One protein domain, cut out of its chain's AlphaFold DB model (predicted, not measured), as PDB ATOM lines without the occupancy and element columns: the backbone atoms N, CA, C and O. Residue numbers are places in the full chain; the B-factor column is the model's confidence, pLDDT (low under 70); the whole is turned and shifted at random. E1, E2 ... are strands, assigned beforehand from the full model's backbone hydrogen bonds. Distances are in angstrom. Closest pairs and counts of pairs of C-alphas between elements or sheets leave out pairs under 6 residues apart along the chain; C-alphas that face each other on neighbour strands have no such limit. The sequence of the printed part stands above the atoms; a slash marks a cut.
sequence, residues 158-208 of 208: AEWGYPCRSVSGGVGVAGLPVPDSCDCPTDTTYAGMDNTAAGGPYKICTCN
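This is residues 158 to 208 of the 208 residues of an uncharacterized protein of Candidatus Terrybacteria bacterium RIFCSPHIGHO2_01_FULL_48_17 (UniProt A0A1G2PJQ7). With little regular structure, this is one small antiparallel sheet in the order E1 - E3 - E2, and a long loop, residues 158 to 174, folds back beyond the end where E1 begins. The printed part has 51 residues with no named helix and three strands, E1, E2, E3 along the chain; the class is all strand, with 18 residues in named elements. It is compact, radius of gyration of the C-alphas 10.9 A, spanning 28 by 22 by 18 A.

Find inner strand E3, residues 202 to 207, 15.7 A long, ending at C-alpha 207 (148.766, 82.352, 148.373). E2 is residues 188 to 194, 16.0 A; E1, residues 175 to 179, 13.3 A, begins at C-alpha 175 (145.901, 80.148, 152.080).

Look at hairpin E2 and E3, antiparallel at 147 degrees: N 206 and O 189 are 2.7 A apart, within hydrogen-bond range. E1 and E3 are antiparallel at 153 degrees, with N 203 and O 178 at 2.7 A. Residues 167 to 168 pair antiparallel with 171 to 172.

The farthest C-alphas, Gly 170 and Ser 181, are 30.6 A apart. The printed part has no cut, and both links are short. Residues 168 to 169 and 198 to 200 are under pLDDT 70.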
ATOM      1  N   ALA A 158     139.527  82.584 143.809       78.69
ATOM      2  CA  ALA A 158     138.403  83.483 143.569       78.69
ATOM      3  C   ALA A 158     137.057  82.745 143.479       78.69
ATOM      4  O   ALA A 158     136.054  83.243 143.987       78.69
ATOM      5  N   GLU A 159     137.029  81.545 142.890       80.88
ATOM      6  CA  GLU A 159     135.812  80.722 142.825       80.88
ATOM      7  C   GLU A 159     135.392  80.207 144.211       80.88
ATOM      8  O   GLU A 159     134.218  79.926 144.441       80.88
ATOM      9  N   TRP A 160     136.338  80.151 145.152       73.88
ATOM     10  CA  TRP A 160     136.086  79.821 146.555       73.88
ATOM     11  C   TRP A 160     135.473  80.970 147.364       73.88
ATOM     12  O   TRP A 160     135.115  80.785 148.525       73.88
ATOM     13  N   GLY A 161     135.384  82.171 146.783       77.38
ATOM     14  CA  GLY A 161     134.942  83.382 147.477       77.38
ATOM     15  C   GLY A 161     136.019  84.041 148.346       77.38
ATOM     16  O   GLY A 161     135.746  85.061 148.973       77.38
ATOM     17  N   TYR A 162     137.245  83.506 148.348       77.75
ATOM     18  CA  TYR A 162     138.383  84.026 149.110       77.75
ATOM     19  C   TYR A 162     139.604  84.193 148.200       77.75
ATOM     20  O   TYR A 162     140.567  83.433 148.314       77.75
ATOM     21  N   PRO A 163     139.581  85.173 147.278       81.38
ATOM     22  CA  PRO A 163     140.697  85.385 146.376       81.38
ATOM     23  C   PRO A 163     141.979  85.676 147.161       81.38
ATOM     24  O   PRO A 163     141.966  86.417 148.149       81.38
ATOM     25  N   CYS A 164     143.099  85.121 146.716       77.44
ATOM     26  CA  CYS A 164     144.403  85.427 147.282       77.44
ATOM     27  C   CYS A 164     144.646  86.942 147.307       77.44
ATOM     28  O   CYS A 164     144.290  87.658 146.370       77.44
ATOM     29  N   ARG A 165     145.251  87.433 148.400       76.69
ATOM     30  CA  ARG A 165     145.466  88.870 148.686       76.69
ATOM     31  C   ARG A 165     144.192  89.672 148.983       76.69
ATOM     32  O   ARG A 165     144.265  90.891 149.122       76.69
ATOM     33  N   SER A 166     143.045  89.012 149.130       80.25
ATOM     34  CA  SER A 166     141.872  89.640 149.737       80.25
ATOM     35  C   SER A 166     141.987  89.689 151.258       80.25
ATOM     36  O   SER A 166     142.733  88.930 151.883       80.25
ATOM     37  N   VAL A 167     141.243  90.618 151.854       74.56
ATOM     38  CA  VAL A 167     141.109  90.750 153.303       74.56
ATOM     39  C   VAL A 167     139.696  90.313 153.666       74.56
ATOM     40  O   VAL A 167     138.729  90.946 153.249       74.56
ATOM     41  N   SER A 168     139.578  89.243 154.448       66.38
ATOM     42  CA  SER A 168     138.306  88.778 155.000       66.38
ATOM     43  C   SER A 168     138.295  89.048 156.500       66.38
ATOM     44  O   SER A 168     139.194  88.624 157.223       66.38
ATOM     45  N   GLY A 169     137.321  89.824 156.980       68.12
ATOM     46  CA  GLY A 169     137.205  90.152 158.408       68.12
ATOM     47  C   GLY A 169     138.404  90.912 159.001       68.12
ATOM     48  O   GLY A 169     138.652  90.814 160.197       68.12
ATOM     49  N   GLY A 170     139.167  91.646 158.181       71.62
ATOM     50  CA  GLY A 170     140.377  92.362 158.616       71.62
ATOM     51  C   GLY A 170     141.658  91.517 158.628       71.62
ATOM     52  O   GLY A 170     142.719  92.045 158.951       71.62
ATOM     53  N   VAL A 171     141.584  90.240 158.239       72.12
ATOM     54  CA  VAL A 171     142.732  89.329 158.123       72.12
ATOM     55  C   VAL A 171     142.973  88.996 156.648       72.12
ATOM     56  O   VAL A 171     142.036  88.717 155.902       72.12
ATOM     57  N   GLY A 172     144.231  89.059 156.206       73.50
ATOM     58  CA  GLY A 172     144.609  88.684 154.843       73.50
ATOM     59  C   GLY A 172     144.474  87.178 154.617       73.50
ATOM     60  O   GLY A 172     144.900  86.385 155.457       73.50
ATOM     61  N   VAL A 173     143.904  86.777 153.480       78.06
ATOM     62  CA  VAL A 173     143.838  85.366 153.076       78.06
ATOM     63  C   VAL A 173     145.250  84.886 152.728       78.06
ATOM     64  O   VAL A 173     145.804  85.266 151.696       78.06
ATOM     65  N   ALA A 174     145.838  84.076 153.612       76.00
ATOM     66  CA  ALA A 174     147.182  83.512 153.448       76.00
ATOM     67  C   ALA A 174     147.184  82.144 152.741       76.00
ATOM     68  O   ALA A 174     148.215  81.712 152.227       76.00
ATOM     69  N   GLY A 175     146.040  81.460 152.697       79.75
ATOM     70  CA  GLY A 175     145.901  80.148 152.080       79.75
ATOM     71  C   GLY A 175     144.523  79.537 152.307       79.75
ATOM     72  O   GLY A 175     143.713  80.085 153.058       79.75
ATOM     73  N   LEU A 176     144.260  78.419 151.631       83.25
ATOM     74  CA  LEU A 176     142.972  77.731 151.622       83.25
ATOM     75  C   LEU A 176     143.178  76.217 151.818       83.25
ATOM     76  O   LEU A 176     144.102  75.650 151.225       83.25
ATOM     77  N   PRO A 177     142.332  75.548 152.624       84.25
ATOM     78  CA  PRO A 177     142.311  74.096 152.711       84.25
ATOM     79  C   PRO A 177     141.508  73.511 151.541       84.25
ATOM     80  O   PRO A 177     140.342  73.843 151.333       84.25
ATOM     81  N   VAL A 178     142.129  72.614 150.783       85.50
ATOM     82  CA  VAL A 178     141.557  71.968 149.596       85.50
ATOM     83  C   VAL A 178     141.510  70.457 149.841       85.50
ATOM     84  O   VAL A 178     142.482  69.918 150.357       85.50
ATOM     85  N   PRO A 179     140.424  69.733 149.517       84.88
ATOM     86  CA  PRO A 179     140.382  68.276 149.686       84.88
ATOM     87  C   PRO A 179     141.543  67.581 148.961       84.88
ATOM     88  O   PRO A 179     141.888  67.978 147.850       84.88
ATOM     89  N   ASP A 180     142.113  66.522 149.541       82.81
ATOM     90  CA  ASP A 180     143.258  65.797 148.952       82.81
ATOM     91  C   ASP A 180     142.996  65.271 147.526       82.81
ATOM     92  O   ASP A 180     143.898  65.204 146.688       82.81
ATOM     93  N   SER A 181     141.732  64.981 147.207       83.19
ATOM     94  CA  SER A 181     141.296  64.569 145.869       83.19
ATOM     95  C   SER A 181     141.402  65.661 144.797       83.19
ATOM     96  O   SER A 181     141.244  65.356 143.619       83.19
ATOM     97  N   CYS A 182     141.613  66.921 145.181       82.81
ATOM     98  CA  CYS A 182     141.733  68.059 144.277       82.81
ATOM     99  C   CYS A 182     143.182  68.572 144.234       82.81
ATOM    100  O   CYS A 182     143.959  68.405 145.179       82.81
ATOM    101  N   ASP A 183     143.544  69.226 143.134       85.75
ATOM    102  CA  ASP A 183     144.795  69.978 143.037       85.75
ATOM    103  C   ASP A 183     144.646  71.372 143.654       85.75
ATOM    104  O   ASP A 183     143.540  71.914 143.739       85.75
ATOM    105  N   CYS A 184     145.768  71.956 144.090       85.50
ATOM    106  CA  CYS A 184     145.770  73.340 144.548       85.50
ATOM    107  C   CYS A 184     145.344  74.281 143.403       85.50
ATOM    108  O   CYS A 184     145.814  74.104 142.275       85.50
ATOM    109  N   PRO A 185     144.497  75.289 143.683       86.31
ATOM    110  CA  PRO A 185     144.164  76.345 142.736       86.31
ATOM    111  C   PRO A 185     145.409  76.966 142.098       86.31
ATOM    112  O   PRO A 185     146.442  77.103 142.753       86.31
ATOM    113  N   THR A 186     145.323  77.369 140.830       84.94
ATOM    114  CA  THR A 186     146.492  77.814 140.042       84.94
ATOM    115  C   THR A 186     147.181  79.067 140.584       84.94
ATOM    116  O   THR A 186     148.341  79.322 140.270       84.94
ATOM    117  N   ASP A 187     146.477  79.851 141.393       84.31
ATOM    118  CA  ASP A 187     146.945  81.059 142.067       84.31
ATOM    119  C   ASP A 187     147.506  80.801 143.478       84.31
ATOM    120  O   ASP A 187     147.880  81.737 144.188       84.31
ATOM    121  N   THR A 188     147.603  79.530 143.869       86.31
ATOM    122  CA  THR A 188     148.142  79.075 145.152       86.31
ATOM    123  C   THR A 188     149.286  78.083 144.952       86.31
ATOM    124  O   THR A 188     149.450  77.481 143.892       86.31
ATOM    125  N   THR A 189     150.096  77.895 145.987       87.19
ATOM    126  CA  THR A 189     151.185  76.920 146.041       87.19
ATOM    127  C   THR A 189     150.938  75.915 147.151       87.19
ATOM    128  O   THR A 189     150.458  76.255 148.227       87.19
ATOM    129  N   TYR A 190     151.253  74.648 146.901       87.81
ATOM    130  CA  TYR A 190     151.148  73.617 147.928       87.81
ATOM    131  C   TYR A 190     152.155  73.877 149.056       87.81
ATOM    132  O   TYR A 190     153.357  73.968 148.805       87.81
ATOM    133  N   ALA A 191     151.662  73.956 150.291       87.31
ATOM    134  CA  ALA A 191     152.474  74.187 151.483       87.31
ATOM    135  C   ALA A 191     152.551  72.963 152.404       87.31
ATOM    136  O   ALA A 191     153.519  72.813 153.148       87.31
ATOM    137  N   GLY A 192     151.553  72.075 152.370       86.00
ATOM    138  CA  GLY A 192     151.528  70.896 153.231       86.00
ATOM    139  C   GLY A 192     150.181  70.182 153.245       86.00
ATOM    140  O   GLY A 192     149.280  70.516 152.481       86.00
ATOM    141  N   MET A 193     150.048  69.206 154.138       84.56
ATOM    142  CA  MET A 193     148.825  68.426 154.340       84.56
ATOM    143  C   MET A 193     148.337  68.576 155.777       84.56
ATOM    144  O   MET A 193     149.114  68.409 156.717       84.56
ATOM    145  N   ASP A 194     147.045  68.839 155.934       79.50
ATOM    146  CA  ASP A 194     146.319  68.743 157.190       79.50
ATOM    147  C   ASP A 194     145.546  67.420 157.223       79.50
ATOM    148  O   ASP A 194     144.566  67.224 156.507       79.50
ATOM    149  N   ASN A 195     146.004  66.502 158.072       80.19
ATOM    150  CA  ASN A 195     145.340  65.219 158.320       80.19
ATOM    151  C   ASN A 195     144.541  65.221 159.633       80.19
ATOM    152  O   ASN A 195     144.110  64.166 160.097       80.19
ATOM    153  N   THR A 196     144.416  66.383 160.274       70.56
ATOM    154  CA  THR A 196     143.836  66.542 161.609       70.56
ATOM    155  C   THR A 196     142.470  67.224 161.591       70.56
ATOM    156  O   THR A 196     141.686  67.008 162.515       70.56
ATOM    157  N   ALA A 197     142.146  67.987 160.542       72.56
ATOM    158  CA  ALA A 197     140.834  68.604 160.380       72.56
ATOM    159  C   ALA A 197     139.707  67.575 160.154       72.56
ATOM    160  O   ALA A 197     139.857  66.562 159.464       72.56
ATOM    161  N   ALA A 198     138.535  67.847 160.735       61.84
ATOM    162  CA  ALA A 198     137.345  67.027 160.535       61.84
ATOM    163  C   ALA A 198     136.879  67.106 159.070       61.84
ATOM    164  O   ALA A 198     136.669  68.198 158.551       61.84
ATOM    165  N   GLY A 199     136.686  65.951 158.425       66.06
ATOM    166  CA  GLY A 199     136.235  65.859 157.027       66.06
ATOM    167  C   GLY A 199     137.227  65.200 156.062       66.06
ATOM    168  O   GLY A 199     136.855  64.925 154.924       66.06
ATOM    169  N   GLY A 200     138.432  64.850 156.526       69.62
ATOM    170  CA  GLY A 200     139.407  64.058 155.771       69.62
ATOM    171  C   GLY A 200     140.751  64.769 155.608       69.62
ATOM    172  O   GLY A 200     140.965  65.814 156.215       69.62
ATOM    173  N   PRO A 201     141.680  64.198 154.826       79.56
ATOM    174  CA  PRO A 201     142.930  64.869 154.510       79.56
ATOM    175  C   PRO A 201     142.674  66.076 153.593       79.56
ATOM    176  O   PRO A 201     142.016  65.958 152.554       79.56
ATOM    177  N   TYR A 202     143.221  67.230 153.968       84.56
ATOM    178  CA  TYR A 202     143.192  68.457 153.177       84.56
ATOM    179  C   TYR A 202     144.614  68.876 152.797       84.56
ATOM    180  O   TYR A 202     145.511  68.908 153.635       84.56
ATOM    181  N   LYS A 203     144.822  69.269 151.544       87.19
ATOM    182  CA  LYS A 203     146.002  70.011 151.102       87.19
ATOM    183  C   LYS A 203     145.877  71.458 151.565       87.19
ATOM    184  O   LYS A 203     144.862  72.111 151.334       87.19
ATOM    185  N   ILE A 204     146.924  71.972 152.190       86.94
ATOM    186  CA  ILE A 204     147.056  73.386 152.520       86.94
ATOM    187  C   ILE A 204     147.725  74.063 151.328       86.94
ATOM    188  O   ILE A 204     148.893  73.796 151.032       86.94
ATOM    189  N   CYS A 205     146.985  74.936 150.650       87.62
ATOM    190  CA  CYS A 205     147.488  75.712 149.524       87.62
ATOM    191  C   CYS A 205     147.649  77.176 149.957       87.62
ATOM    192  O   CYS A 205     146.681  77.811 150.365       87.62
ATOM    193  N   THR A 206     148.861  77.720 149.911       88.75
ATOM    194  CA  THR A 206     149.178  79.099 150.305       88.75
ATOM    195  C   THR A 206     149.134  80.055 149.126       88.75
ATOM    196  O   THR A 206     149.472  79.694 148.005       88.75
ATOM    197  N   CYS A 207     148.736  81.295 149.376       84.12
ATOM    198  CA  CYS A 207     148.766  82.352 148.373       84.12
ATOM    199  C   CYS A 207     150.198  82.869 148.161       84.12
ATOM    200  O   CYS A 207     150.914  83.089 149.138       84.12
ATOM    201  N   ASN A 208     150.587  83.096 146.902       70.06
ATOM    202  CA  ASN A 208     151.865  83.733 146.541       70.06
ATOM    203  C   ASN A 208     151.832  85.273 146.614       70.06
ATOM    204  O   ASN A 208     150.802  85.925 146.297       70.06
TER     205      ASN A 208